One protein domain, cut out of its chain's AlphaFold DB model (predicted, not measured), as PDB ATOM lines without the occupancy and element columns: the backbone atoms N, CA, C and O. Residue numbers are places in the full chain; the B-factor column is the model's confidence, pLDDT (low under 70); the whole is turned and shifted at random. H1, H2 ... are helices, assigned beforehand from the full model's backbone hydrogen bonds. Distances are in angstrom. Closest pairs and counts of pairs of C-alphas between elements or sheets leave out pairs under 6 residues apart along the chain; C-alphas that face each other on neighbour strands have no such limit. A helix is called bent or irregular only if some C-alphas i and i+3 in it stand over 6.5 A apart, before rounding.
ATOM      1  N   VAL A 710      15.140 -13.228 -46.799       78.25
ATOM      2  CA  VAL A 710      16.338 -12.511 -47.254       78.25
ATOM      3  C   VAL A 710      17.637 -13.244 -46.895       78.25
ATOM      4  O   VAL A 710      18.598 -13.189 -47.674       78.25
ATOM      5  N   ARG A 711      17.686 -13.948 -45.756       74.38
ATOM      6  CA  ARG A 711      18.869 -14.682 -45.268       74.38
ATOM      7  C   ARG A 711      19.244 -15.885 -46.147       74.38
ATOM      8  O   ARG A 711      20.438 -16.152 -46.289       74.38
ATOM      9  N   TRP A 712      18.282 -16.577 -46.758       72.75
ATOM     10  CA  TRP A 712      18.529 -17.805 -47.534       72.75
ATOM     11  C   TRP A 712      18.741 -17.533 -49.025       72.75
ATOM     12  O   TRP A 712      17.817 -17.617 -49.832       72.75
ATOM     13  N   MET A 713      19.990 -17.232 -49.396       67.38
ATOM     14  CA  MET A 713      20.348 -16.897 -50.783       67.38
ATOM     15  C   MET A 713      20.042 -18.011 -51.794       67.38
ATOM     16  O   MET A 713      19.600 -17.692 -52.879       67.38
ATOM     17  N   ARG A 714      20.197 -19.296 -51.429       64.75
ATOM     18  CA  ARG A 714      19.931 -20.462 -52.309       64.75
ATOM     19  C   ARG A 714      18.443 -20.852 -52.451       64.75
ATOM     20  O   ARG A 714      18.146 -21.975 -52.849       64.75
ATOM     21  N   GLN A 715      17.517 -20.020 -51.984       64.25
ATOM     22  CA  GLN A 715      16.070 -20.307 -52.022       64.25
ATOM     23  C   GLN A 715      15.270 -19.130 -52.549       64.25
ATOM     24  O   GLN A 715      14.324 -19.325 -53.300       64.25
ATOM     25  N   ASN A 716      15.647 -17.920 -52.136       69.56
ATOM     26  CA  ASN A 716      15.069 -16.692 -52.650       69.56
ATOM     27  C   ASN A 716      16.145 -15.983 -53.468       69.56
ATOM     28  O   ASN A 716      16.950 -15.210 -52.926       69.56
ATOM     29  N   ASP A 717      16.163 -16.291 -54.761       78.00
ATOM     30  CA  ASP A 717      16.956 -15.587 -55.764       78.00
ATOM     31  C   ASP A 717      16.444 -14.149 -55.951       78.00
ATOM     32  O   ASP A 717      15.493 -13.708 -55.300       78.00
ATOM     33  N   ILE A 718      17.088 -13.385 -56.836       81.44
ATOM     34  CA  ILE A 718      16.759 -11.970 -57.075       81.44
ATOM     35  C   ILE A 718      15.281 -11.802 -57.481       81.44
ATOM     36  O   ILE A 718      14.608 -10.938 -56.928       81.44
ATOM     37  N   LEU A 719      14.753 -12.675 -58.349       82.31
ATOM     38  CA  LEU A 719      13.334 -12.688 -58.747       82.31
ATOM     39  C   LEU A 719      12.390 -12.970 -57.565       82.31
ATOM     40  O   LEU A 719      11.365 -12.305 -57.405       82.31
ATOM     41  N   GLY A 720      12.768 -13.898 -56.680       80.88
ATOM     42  CA  GLY A 720      12.023 -14.180 -55.453       80.88
ATOM     43  C   GLY A 720      11.979 -12.977 -54.508       80.88
ATOM     44  O   GLY A 720      10.936 -12.702 -53.925       80.88
ATOM     45  N   LEU A 721      13.070 -12.206 -54.399       82.06
ATOM     46  CA  LEU A 721      13.086 -10.951 -53.633       82.06
ATOM     47  C   LEU A 721      12.316  -9.798 -54.295       82.06
ATOM     48  O   LEU A 721      11.886  -8.894 -53.580       82.06
ATOM     49  N   ILE A 722      12.146  -9.802 -55.618       83.69
ATOM     50  CA  ILE A 722      11.286  -8.839 -56.323       83.69
ATOM     51  C   ILE A 722       9.811  -9.164 -56.045       83.69
ATOM     52  O   ILE A 722       9.071  -8.285 -55.618       83.69
ATOM     53  N   THR A 723       9.420 -10.440 -56.158       84.38
ATOM     54  CA  THR A 723       8.061 -10.924 -55.833       84.38
ATOM     55  C   THR A 723       7.713 -10.641 -54.366       84.38
ATOM     56  O   THR A 723       6.763  -9.924 -54.072       84.38
ATOM     57  N   ILE A 724       8.572 -11.121 -53.461       83.69
ATOM     58  CA  ILE A 724       9.139 -10.383 -52.330       83.69
ATOM     59  C   ILE A 724       8.569  -8.989 -51.974       83.69
ATOM     60  O   ILE A 724       7.632  -8.798 -51.198       83.69
ATOM     61  N   ALA A 725       9.263  -7.994 -52.532       82.69
ATOM     62  CA  ALA A 725       9.034  -6.571 -52.355       82.69
ATOM     63  C   ALA A 725       7.663  -6.119 -52.873       82.69
ATOM     64  O   ALA A 725       7.042  -5.268 -52.237       82.69
ATOM     65  N   ASN A 726       7.168  -6.714 -53.962       83.19
ATOM     66  CA  ASN A 726       5.833  -6.414 -54.464       83.19
ATOM     67  C   ASN A 726       4.762  -6.865 -53.450       83.19
ATOM     68  O   ASN A 726       3.974  -6.049 -52.989       83.19
ATOM     69  N   GLY A 727       4.813  -8.116 -52.982       79.38
ATOM     70  CA  GLY A 727       3.834  -8.658 -52.033       79.38
ATOM     71  C   GLY A 727       3.850  -8.011 -50.640       79.38
ATOM     72  O   GLY A 727       2.791  -7.768 -50.075       79.38
ATOM     73  N   HIS A 728       5.027  -7.709 -50.071       78.19
ATOM     74  CA  HIS A 728       5.120  -7.160 -48.704       78.19
ATOM     75  C   HIS A 728       5.145  -5.627 -48.608       78.19
ATOM     76  O   HIS A 728       4.824  -5.093 -47.547       78.19
ATOM     77  N   LEU A 729       5.580  -4.909 -49.649       80.25
ATOM     78  CA  LEU A 729       5.668  -3.440 -49.624       80.25
ATOM     79  C   LEU A 729       4.766  -2.762 -50.661       80.25
ATOM     80  O   LEU A 729       4.611  -1.542 -50.589       80.25
ATOM     81  N   GLY A 730       4.185  -3.515 -51.599       80.56
ATOM     82  CA  GLY A 730       3.476  -2.981 -52.763       80.56
ATOM     83  C   GLY A 730       4.403  -2.310 -53.776       80.56
ATOM     84  O   GLY A 730       3.939  -1.473 -54.548       80.56
ATOM     85  N   VAL A 731       5.710  -2.600 -53.745       82.25
ATOM     86  CA  VAL A 731       6.699  -1.944 -54.613       82.25
ATOM     87  C   VAL A 731       7.055  -2.848 -55.779       82.25
ATOM     88  O   VAL A 731       7.756  -3.847 -55.598       82.25
ATOM     89  N   ASP A 732       6.642  -2.449 -56.979       81.88
ATOM     90  CA  ASP A 732       7.125  -3.091 -58.193       81.88
ATOM     91  C   ASP A 732       8.569  -2.644 -58.488       81.88
ATOM     92  O   ASP A 732       8.893  -1.453 -58.522       81.88
ATOM     93  N   LEU A 733       9.444  -3.634 -58.670       78.88
ATOM     94  CA  LEU A 733      10.850  -3.480 -59.051       78.88
ATOM     95  C   LEU A 733      11.156  -4.130 -60.414       78.88
ATOM     96  O   LEU A 733      12.317  -4.133 -60.825       78.88
ATOM     97  N   ALA A 734      10.155  -4.710 -61.086       70.88
ATOM     98  CA  ALA A 734      10.269  -5.256 -62.434       70.88
ATOM     99  C   ALA A 734      10.015  -4.186 -63.515       70.88
ATOM    100  O   ALA A 734      10.610  -4.258 -64.589       70.88
ATOM    101  N   GLY A 735       9.176  -3.182 -63.230       65.38
ATOM    102  CA  GLY A 735       8.917  -2.055 -64.127       65.38
ATOM    103  C   GLY A 735      10.088  -1.060 -64.293       65.38
ATOM    104  O   GLY A 735      10.965  -0.954 -63.430       65.38
ATOM    105  N   PRO A 736      10.093  -0.249 -65.375       58.53
ATOM    106  CA  PRO A 736      11.180   0.687 -65.707       58.53
ATOM    107  C   PRO A 736      11.306   1.885 -64.747       58.53
ATOM    108  O   PRO A 736      12.311   2.598 -64.766       58.53
ATOM    109  N   LYS A 737      10.301   2.128 -63.899       70.06
ATOM    110  CA  LYS A 737      10.367   3.062 -62.769       70.06
ATOM    111  C   LYS A 737       9.799   2.356 -61.535       70.06
ATOM    112  O   LYS A 737       8.662   1.907 -61.606       70.06
ATOM    113  N   PRO A 738      10.531   2.299 -60.408       68.38
ATOM    114  CA  PRO A 738      10.023   1.682 -59.190       68.38
ATOM    115  C   PRO A 738       8.907   2.542 -58.581       68.38
ATOM    116  O   PRO A 738       9.130   3.707 -58.221       68.38
ATOM    117  N   SER A 739       7.715   1.965 -58.455       69.12
ATOM    118  CA  SER A 739       6.511   2.605 -57.914       69.12
ATOM    119  C   SER A 739       5.949   1.813 -56.735       69.12
ATOM    120  O   SER A 739       5.887   0.588 -56.785       69.12
ATOM    121  N   SER A 740       5.514   2.526 -55.693       75.94
ATOM    122  CA  SER A 740       4.660   1.965 -54.640       75.94
ATOM    123  C   SER A 740       3.207   2.029 -55.099       75.94
ATOM    124  O   SER A 740       2.759   3.091 -55.528       75.94
ATOM    125  N   SER A 741       2.491   0.915 -54.988       71.75
ATOM    126  CA  SER A 741       1.033   0.824 -55.154       71.75
ATOM    127  C   SER A 741       0.260   1.186 -53.880       71.75
ATOM    128  O   SER A 741      -0.951   1.371 -53.934       71.75
ATOM    129  N   VAL A 742       0.945   1.301 -52.736       74.81
ATOM    130  CA  VAL A 742       0.320   1.608 -51.442       74.81
ATOM    131  C   VAL A 742       0.109   3.111 -51.294       74.81
ATOM    132  O   VAL A 742       1.064   3.885 -51.430       74.81
ATOM    133  N   ASP A 743      -1.122   3.503 -50.973       73.19
ATOM    134  CA  ASP A 743      -1.497   4.884 -50.673       73.19
ATOM    135  C   ASP A 743      -0.866   5.344 -49.338       73.19
ATOM    136  O   ASP A 743      -1.115   4.735 -48.294       73.19
ATOM    137  N   PRO A 744      -0.056   6.421 -49.311       73.62
ATOM    138  CA  PRO A 744       0.488   6.955 -48.065       73.62
ATOM    139  C   PRO A 744      -0.577   7.489 -47.089       73.62
ATOM    140  O   PRO A 744      -0.248   7.697 -45.922       73.62
ATOM    141  N   ALA A 745      -1.826   7.713 -47.517       69.94
ATOM    142  CA  ALA A 745      -2.921   8.149 -46.645       69.94
ATOM    143  C   ALA A 745      -3.374   7.077 -45.638       69.94
ATOM    144  O   ALA A 745      -3.800   7.433 -44.531       69.94
ATOM    145  N   SER A 746      -3.247   5.789 -45.990       75.19
ATOM    146  CA  SER A 746      -3.665   4.668 -45.138       75.19
ATOM    147  C   SER A 746      -2.639   4.296 -44.062       75.19
ATOM    148  O   SER A 746      -2.988   3.590 -43.123       75.19
ATOM    149  N   ILE A 747      -1.392   4.763 -44.181       78.19
ATOM    150  CA  ILE A 747      -0.277   4.379 -43.304       78.19
ATOM    151  C   ILE A 747      -0.136   5.380 -42.149       78.19
ATOM    152  O   ILE A 747      -0.055   6.594 -42.359       78.19
ATOM    153  N   SER A 748      -0.031   4.890 -40.911       79.31
ATOM    154  CA  SER A 748       0.315   5.748 -39.763       79.31
ATOM    155  C   SER A 748       1.833   5.936 -39.611       79.31
ATOM    156  O   SER A 748       2.621   5.053 -39.948       79.31
ATOM    157  N   THR A 749       2.294   7.055 -39.038       79.94
ATOM    158  CA  THR A 749       3.740   7.288 -38.829       79.94
ATOM    159  C   THR A 749       4.391   6.197 -37.970       79.94
ATOM    160  O   THR A 749       5.488   5.738 -38.283       79.94
ATOM    161  N   ASN A 750       3.696   5.722 -36.929       77.25
ATOM    162  CA  ASN A 750       4.180   4.639 -36.064       77.25
ATOM    163  C   ASN A 750       4.340   3.313 -36.826       77.25
ATOM    164  O   ASN A 750       5.344   2.622 -36.658       77.25
ATOM    165  N   GLU A 751       3.374   2.974 -37.677       80.19
ATOM    166  CA  GLU A 751       3.391   1.787 -38.536       80.19
ATOM    167  C   GLU A 751       4.497   1.879 -39.601       80.19
ATOM    168  O   GLU A 751       5.253   0.925 -39.806       80.19
ATOM    169  N   PHE A 752       4.682   3.052 -40.218       83.00
ATOM    170  CA  PHE A 752       5.795   3.284 -41.138       83.00
ATOM    171  C   PHE A 752       7.147   3.075 -40.439       83.00
ATOM    172  O   PHE A 752       7.998   2.339 -40.943       83.00
ATOM    173  N   GLU A 753       7.355   3.678 -39.265       81.38
ATOM    174  CA  GLU A 753       8.625   3.575 -38.540       81.38
ATOM    175  C   GLU A 753       8.918   2.171 -37.996       81.38
ATOM    176  O   GLU A 753      10.086   1.761 -38.008       81.38
ATOM    177  N   ARG A 754       7.896   1.438 -37.528       75.88
ATOM    178  CA  ARG A 754       8.055   0.121 -36.886       75.88
ATOM    179  C   ARG A 754       7.927  -1.067 -37.839       75.88
ATOM    180  O   ARG A 754       8.621  -2.057 -37.624       75.88
ATOM    181  N   ILE A 755       7.101  -0.981 -38.883       79.62
ATOM    182  CA  ILE A 755       6.837  -2.094 -39.810       79.62
ATOM    183  C   ILE A 755       7.543  -1.871 -41.147       79.62
ATOM    184  O   ILE A 755       8.458  -2.618 -41.504       79.62
ATOM    185  N   ARG A 756       7.153  -0.829 -41.890       85.00
ATOM    186  CA  ARG A 756       7.565  -0.668 -43.295       85.00
ATOM    187  C   ARG A 756       9.040  -0.280 -43.424       85.00
ATOM    188  O   ARG A 756       9.765  -0.842 -44.246       85.00
ATOM    189  N   ARG A 757       9.554   0.602 -42.562       86.88
ATOM    190  CA  ARG A 757      10.963   1.044 -42.577       86.88
ATOM    191  C   ARG A 757      11.954  -0.098 -42.263       86.88
ATOM    192  O   ARG A 757      12.970  -0.188 -42.964       86.88
ATOM    193  N   PRO A 758      11.708  -1.016 -41.302       87.19
ATOM    194  CA  PRO A 758      12.483  -2.255 -41.175       87.19
ATOM    195  C   PRO A 758      12.369  -3.203 -42.374       87.19
ATOM    196  O   PRO A 758      13.395  -3.770 -42.766       87.19
ATOM    197  N   ALA A 759      11.195  -3.323 -43.004       85.25
ATOM    198  CA  ALA A 759      11.013  -4.150 -44.199       85.25
ATOM    199  C   ALA A 759      11.886  -3.655 -45.364       85.25
ATOM    200  O   ALA A 759      12.711  -4.410 -45.893       85.25
ATOM    201  N   TYR A 760      11.810  -2.354 -45.676       88.69
ATOM    202  CA  TYR A 760      12.680  -1.688 -46.649       88.69
ATOM    203  C   TYR A 760      14.162  -1.945 -46.348       88.69
ATOM    204  O   TYR A 760      14.894  -2.444 -47.204       88.69
ATOM    205  N   ARG A 761      14.624  -1.672 -45.116       89.75
ATOM    206  CA  ARG A 761      16.028  -1.898 -44.709       89.75
ATOM    207  C   ARG A 761      16.467  -3.355 -44.890       89.75
ATOM    208  O   ARG A 761      17.607  -3.606 -45.294       89.75
ATOM    209  N   THR A 762      15.579  -4.307 -44.618       86.75
ATOM    210  CA  THR A 762      15.843  -5.746 -44.733       86.75
ATOM    211  C   THR A 762      15.991  -6.171 -46.194       86.75
ATOM    212  O   THR A 762      16.993  -6.807 -46.537       86.75
ATOM    213  N   LEU A 763      15.085  -5.742 -47.077       87.12
ATOM    214  CA  LEU A 763      15.169  -6.008 -48.518       87.12
ATOM    215  C   LEU A 763      16.366  -5.312 -49.177       87.12
ATOM    216  O   LEU A 763      17.124  -5.968 -49.891       87.12
ATOM    217  N   ILE A 764      16.626  -4.038 -48.860       88.75
ATOM    218  CA  ILE A 764      17.817  -3.299 -49.323       88.75
ATOM    219  C   ILE A 764      19.097  -4.073 -48.974       88.75
ATOM    220  O   ILE A 764      19.973  -4.258 -49.825       88.75
ATOM    221  N   ARG A 765      19.207  -4.582 -47.738       87.56
ATOM    222  CA  ARG A 765      20.337  -5.425 -47.310       87.56
ATOM    223  C   ARG A 765      20.374  -6.759 -48.065       87.56
ATOM    224  O   ARG A 765      21.462  -7.265 -48.333       87.56
ATOM    225  N   GLY A 766      19.218  -7.320 -48.415       85.06
ATOM    226  CA  GLY A 766      19.077  -8.553 -49.191       85.06
ATOM    227  C   GLY A 766      19.569  -8.454 -50.632       85.06
ATOM    228  O   GLY A 766      20.338  -9.320 -51.053       85.06
ATOM    229  N   PHE A 767      19.190  -7.390 -51.344       86.81
ATOM    230  CA  PHE A 767      19.664  -7.093 -52.699       86.81
ATOM    231  C   PHE A 767      21.151  -6.717 -52.716       86.81
ATOM    232  O   PHE A 767      21.917  -7.270 -53.505       86.81
ATOM    233  N   THR A 768      21.601  -5.886 -51.764       86.25
ATOM    234  CA  THR A 768      23.026  -5.525 -51.622       86.25
ATOM    235  C   THR A 768      23.902  -6.772 -51.423       86.25
ATOM    236  O   THR A 768      24.915  -6.934 -52.097       86.25
ATOM    237  N   LYS A 769      23.485  -7.711 -50.555       84.88
ATOM    238  CA  LYS A 769      24.192  -8.988 -50.336       84.88
ATOM    239  C   LYS A 769      24.229  -9.908 -51.564       84.88
ATOM    240  O   LYS A 769      25.119 -10.746 -51.644       84.88
ATOM    241  N   ARG A 770      23.281  -9.765 -52.495       84.62
ATOM    242  CA  ARG A 770      23.189 -10.524 -53.757       84.62
ATOM    243  C   ARG A 770      23.812  -9.769 -54.946       84.62
ATOM    244  O   ARG A 770      23.477 -10.056 -56.087       84.62
ATOM    245  N   LYS A 771      24.701  -8.797 -54.685       86.19
ATOM    246  CA  LYS A 771      25.388  -7.968 -55.696       86.19
ATOM    247  C   LYS A 771      24.450  -7.164 -56.624       86.19
ATOM    248  O   LYS A 771      24.856  -6.792 -57.718       86.19
ATOM    249  N   ARG A 772      23.229  -6.831 -56.177       86.62
ATOM    250  CA  ARG A 772      22.293  -5.919 -56.872       86.62
ATOM    251  C   ARG A 772      22.058  -4.626 -56.071       86.62
ATOM    252  O   ARG A 772      20.998  -4.449 -55.465       86.62
ATOM    253  N   PRO A 773      23.062  -3.729 -55.968       86.56
ATOM    254  CA  PRO A 773      22.917  -2.459 -55.254       86.56
ATOM    255  C   PRO A 773      21.981  -1.477 -55.977       86.56
ATOM    256  O   PRO A 773      21.433  -0.588 -55.335       86.56
ATOM    257  N   ASP A 774      21.764  -1.660 -57.278       86.75
ATOM    258  CA  ASP A 774      20.801  -0.955 -58.126       86.75
ATOM    259  C   ASP A 774      19.363  -1.088 -57.593       86.75
ATOM    260  O   ASP A 774      18.739  -0.084 -57.246       86.75
ATOM    261  N   LEU A 775      18.881  -2.320 -57.389       86.38
ATOM    262  CA  LEU A 775      17.561  -2.592 -56.801       86.38
ATOM    263  C   LEU A 775      17.484  -2.118 -55.338       86.38
ATOM    264  O   LEU A 775      16.461  -1.610 -54.877       86.38
ATOM    265  N   GLY A 776      18.601  -2.206 -54.607       86.94
ATOM    266  CA  GLY A 776      18.722  -1.625 -53.269       86.94
ATOM    267  C   GLY A 776      18.599  -0.094 -53.256       86.94
ATOM    268  O   GLY A 776      18.004   0.464 -52.335       86.94
ATOM    269  N   ASN A 777      19.122   0.599 -54.268       87.19
ATOM    270  CA  ASN A 777      19.012   2.050 -54.419       87.19
ATOM    271  C   ASN A 777      17.607   2.475 -54.861       87.19
ATOM    272  O   ASN A 777      17.079   3.446 -54.317       87.19
ATOM    273  N   ALA A 778      16.968   1.710 -55.752       86.69
ATOM    274  CA  ALA A 778      15.560   1.878 -56.109       86.69
ATOM    275  C   ALA A 778      14.661   1.861 -54.857       86.69
ATOM    276  O   ALA A 778      13.933   2.821 -54.601       86.69
ATOM    277  N   LEU A 779      14.803   0.844 -53.996       87.81
ATOM    278  CA  LEU A 779      14.059   0.761 -52.732       87.81
ATOM    279  C   LEU A 779      14.367   1.910 -51.758       87.81
ATOM    280  O   LEU A 779      13.456   2.384 -51.084       87.81
ATOM    281  N   ARG A 780      15.613   2.407 -51.685       89.38
ATOM    282  CA  ARG A 780      15.948   3.595 -50.865       89.38
ATOM    283  C   ARG A 780      15.219   4.850 -51.347       89.38
ATOM    284  O   ARG A 780      14.836   5.674 -50.518       89.38
ATOM    285  N   LEU A 781      15.054   5.011 -52.660       88.81
ATOM    286  CA  LEU A 781      14.344   6.145 -53.253       88.81
ATOM    287  C   LEU A 781      12.839   6.067 -52.978       88.81
ATOM    288  O   LEU A 781      12.258   7.074 -52.580       88.81
ATOM    289  N   VAL A 782      12.224   4.887 -53.122       87.75
ATOM    290  CA  VAL A 782      10.802   4.689 -52.783       87.75
ATOM    291  C   VAL A 782      10.565   4.904 -51.284       87.75
ATOM    292  O   VAL A 782       9.727   5.727 -50.927       87.75
ATOM    293  N   MET A 783      11.383   4.301 -50.411       90.94
ATOM    294  CA  MET A 783      11.308   4.489 -48.953       90.94
ATOM    295  C   MET A 783      11.350   5.974 -48.554       90.94
ATOM    296  O   MET A 783      10.548   6.401 -47.730       90.94
ATOM    297  N   LYS A 784      12.247   6.778 -49.147       89.94
ATOM    298  CA  LYS A 784      12.330   8.228 -48.876       89.94
ATOM    299  C   LYS A 784      11.103   9.007 -49.362       89.94
ATOM    300  O   LYS A 784      10.711   9.972 -48.711       89.94
ATOM    301  N   LYS A 785      10.517   8.629 -50.505       88.00
ATOM    302  CA  LYS A 785       9.282   9.251 -51.017       88.00
ATOM    303  C   LYS A 785       8.103   8.963 -50.088       88.00
ATOM    304  O   LYS A 785       7.362   9.881 -49.758       88.00
ATOM    305  N   GLU A 786       7.977   7.717 -49.640       86.44
ATOM    306  CA  GLU A 786       6.928   7.269 -48.721       86.44
ATOM    307  C   GLU A 786       7.069   7.939 -47.337       86.44
ATOM    308  O   GLU A 786       6.127   8.561 -46.854       86.44
ATOM    309  N   GLU A 787       8.283   7.951 -46.768       88.62
ATOM    310  CA  GLU A 787       8.626   8.645 -45.512       88.62
ATOM    311  C   GLU A 787       8.262  10.140 -45.561       88.62
ATOM    312  O   GLU A 787       7.698  10.689 -44.610       88.62
ATOM    313  N   ALA A 788       8.535  10.803 -46.690       87.69
ATOM    314  CA  ALA A 788       8.184  12.203 -46.905       87.69
ATOM    315  C   ALA A 788       6.670  12.430 -47.074       87.69
ATOM    316  O   ALA A 788       6.175  13.468 -46.636       87.69
ATOM    317  N   ALA A 789       5.937  11.493 -47.683       86.50
ATOM    318  CA  ALA A 789       4.486  11.579 -47.847       86.50
ATOM    319  C   ALA A 789       3.758  11.420 -46.502       86.50
ATOM    320  O   ALA A 789       3.001  12.310 -46.115       86.50
ATOM    321  N   VAL A 790       4.080  10.370 -45.735       86.31
ATOM    322  CA  VAL A 790       3.534  10.140 -44.384       86.31
ATOM    323  C   VAL A 790       3.845  11.330 -43.463       86.31
ATOM    324  O   VAL A 790       2.953  11.874 -42.813       86.31
ATOM    325  N   SER A 791       5.082  11.847 -43.500       85.25
ATOM    326  CA  SER A 791       5.480  13.033 -42.721       85.25
ATOM    327  C   SER A 791       4.732  14.321 -43.100       85.25
ATOM    328  O   SER A 791       4.624  15.233 -42.277       85.25
ATOM    329  N   ARG A 792       4.259  14.457 -44.348       87.38
ATOM    330  CA  ARG A 792       3.440  15.604 -44.786       87.38
ATOM    331  C   ARG A 792       2.011  15.470 -44.271       87.38
ATOM    332  O   ARG A 792       1.504  16.426 -43.690       87.38
ATOM    333  N   LEU A 793       1.419  14.288 -44.419       86.25
ATOM    334  CA  LEU A 793       0.066  13.982 -43.955       86.25
ATOM    335  C   LEU A 793      -0.062  14.117 -42.434       86.25
ATOM    336  O   LEU A 793      -1.015  14.715 -41.951       86.25
ATOM    337  N   GLU A 794       0.928  13.666 -41.659       85.06
ATOM    338  CA  GLU A 794       0.900  13.861 -40.205       85.06
ATOM    339  C   GLU A 794       1.013  15.346 -39.816       85.06
ATOM    340  O   GLU A 794       0.300  15.819 -38.930       85.06
ATOM    341  N   LYS A 795       1.865  16.123 -40.500       87.00
ATOM    342  CA  LYS A 795       1.941  17.581 -40.293       87.00
ATOM    343  C   LYS A 795       0.633  18.281 -40.653       87.00
ATOM    344  O   LYS A 795       0.291  19.258 -39.990       87.00
ATOM    345  N   GLN A 796      -0.079  17.798 -41.667       87.38
ATOM    346  CA  GLN A 796      -1.404  18.285 -42.030       87.38
ATOM    347  C   GLN A 796      -2.433  17.946 -40.940       87.38
ATOM    348  O   GLN A 796      -2.994  18.877 -40.371       87.38
ATOM    349  N   ARG A 797      -2.552  16.678 -40.520       85.00
ATOM    350  CA  ARG A 797      -3.433  16.259 -39.408       85.00
ATOM    351  C   ARG A 797      -3.168  17.045 -38.116       85.00
ATOM    352  O   ARG A 797      -4.100  17.439 -37.426       85.00
ATOM    353  N   ARG A 798      -1.900  17.341 -37.793       84.88
ATOM    354  CA  ARG A 798      -1.521  18.188 -36.639       84.88
ATOM    355  C   ARG A 798      -1.936  19.658 -36.801       84.88
ATOM    356  O   ARG A 798      -2.240  20.302 -35.803       84.88
ATOM    357  N   ARG A 799      -1.929  20.203 -38.024       87.75
ATOM    358  CA  ARG A 799      -2.420  21.564 -38.318       87.75
ATOM    359  C   ARG A 799      -3.942  21.630 -38.253       87.75
ATOM    360  O   ARG A 799      -4.456  22.559 -37.652       87.75
ATOM    361  N   GLU A 800      -4.629  20.637 -38.806       87.75
ATOM    362  CA  GLU A 800      -6.090  20.501 -38.755       87.75
ATOM    363  C   GLU A 800      -6.572  20.338 -37.309       87.75
ATOM    364  O   GLU A 800      -7.444  21.080 -36.873       87.75
ATOM    365  N   ALA A 801      -5.929  19.472 -36.516       85.50
ATOM    366  CA  ALA A 801      -6.222  19.334 -35.088       85.50
ATOM    367  C   ALA A 801      -5.973  20.638 -34.305       85.50
ATOM    368  O   ALA A 801      -6.773  20.987 -33.441       85.50
ATOM    369  N   LYS A 802      -4.905  21.388 -34.621       85.19
ATOM    370  CA  LYS A 802      -4.658  22.701 -34.008       85.19
ATOM    371  C   LYS A 802      -5.726  23.725 -34.405       85.19
ATOM    372  O   LYS A 802      -6.227  24.422 -33.535       85.19
ATOM    373  N   ALA A 803      -6.107  23.779 -35.680       82.06
ATOM    374  CA  ALA A 803      -7.149  24.681 -36.169       82.06
ATOM    375  C   ALA A 803      -8.529  24.351 -35.573       82.06
ATOM    376  O   ALA A 803      -9.265  25.263 -35.221       82.06
ATOM    377  N   ALA A 804      -8.853  23.068 -35.383       78.88
ATOM    378  CA  ALA A 804     -10.077  22.639 -34.704       78.88
ATOM    379  C   ALA A 804     -10.100  23.031 -33.214       78.88
ATOM    380  O   ALA A 804     -11.154  23.373 -32.693       78.88
ATOM    381  N   TRP A 805      -8.944  23.021 -32.538       74.31
ATOM    382  CA  TRP A 805      -8.812  23.527 -31.164       74.31
ATOM    383  C   TRP A 805      -8.874  25.059 -31.079       74.31
ATOM    384  O   TRP A 805      -9.384  25.587 -30.099       74.31
ATOM    385  N   GLU A 806      -8.349  25.772 -32.077       74.75
ATOM    386  CA  GLU A 806      -8.321  27.244 -32.106       74.75
ATOM    387  C   GLU A 806      -9.627  27.869 -32.639       74.75
ATOM    388  O   GLU A 806      -9.885  29.033 -32.360       74.75
ATOM    389  N   GLY A 807     -10.451  27.116 -33.379       62.62
ATOM    390  CA  GLY A 807     -11.739  27.564 -33.930       62.62
ATOM    391  C   GLY A 807     -12.986  27.039 -33.207       62.62
ATOM    392  O   GLY A 807     -14.093  27.265 -33.687       62.62
ATOM    393  N   GLY A 808     -12.818  26.306 -32.101       52.50
ATOM    394  CA  GLY A 808     -13.904  25.739 -31.288       52.50
ATOM    395  C   GLY A 808     -14.053  26.377 -29.901       52.50
ATOM    396  O   GLY A 808     -14.551  25.706 -28.997       52.50
TER     397      GLY A 808
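This is residues 710 to 808 of the 809 residues of an uncharacterized protein of Rhodosporidium toruloides (UniProt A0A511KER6). A long helix, H3, makes the long axis; H2 folds back along its first part as a helical hairpin, and the shorter H1 runs alongside H2 in turn, while the last part of H3, with residues 795 to 808, sticks out as a free arm. Between H1 and H2 the chain makes a long loop, residues 730 to 748, with a short antiparallel pairing inside it. The printed part has 99 residues with three named helices, in the order H1, H2, H3, and no named strand; the class is all helix, with 67 residues in named elements. The whole is loose, with a radius of gyration of the C-alphas of 16.4 A, and spans 61 by 26 by 19 A, the arm adding to its length.

Start from H3, residues 773 to 806, and look for H2, residues 749 to 769, which touches it. Their closest C-alphas are those of Ile 764 and Gly 776, 4.4 A apart. The two run opposite ways at a shallow tilt of 8 degrees and form a helical hairpin. On H2, go to residue 756: there is a kink of 30 degrees near it, yet H2 is neither bent nor irregular, but only just, for C-alphas 753 and 756 are 6.5 A apart. Near this kink H1, residues 718 to 729, touches H2, and the closest C-alphas are those of Leu 729 and Arg 756, 7.2 A apart. H1 and H2 also form a helical hairpin, running opposite ways at a shallow tilt of 3 degrees. H1 and H3 are near each other, with 6 pairs of C-alphas within 10 A but no pair within 8 A. In H1 and H3 every O i to N i+4 pair is within hydrogen-bond range; in H2 15 of 17 are.

Find C-alpha 773 at (22.917, -2.459, -55.254); from there H3 runs 48.9 A through residues 773 to 806, to C-alpha 806 at (-8.321, 27.244, -32.106). H2 takes residues 749 to 769 and is 28.6 A long. H1, residues 718 to 729, begins at C-alpha 718, at (16.759, -11.970, -57.075), and is 15.9 A long. In the loop after it, residues 731 to 732 pair with residues 739 to 740, antiparallel.

The two C-alphas farthest apart are those of Arg 714 and Gly 808, 61.0 A. Without residues 795 to 808, which stand free, the body has 85 residues and spans 41 by 26 by 19 A. The link from H1 to H2 is long, with 19 residues, and the link from H2 to H3 is tight, with 3. The printed part has no cut. The mean pLDDT of the printed part is 81.0; look for values under 70 at residues 713 to 716, 735 to 736, 738 to 739, 745 and 807 to 808.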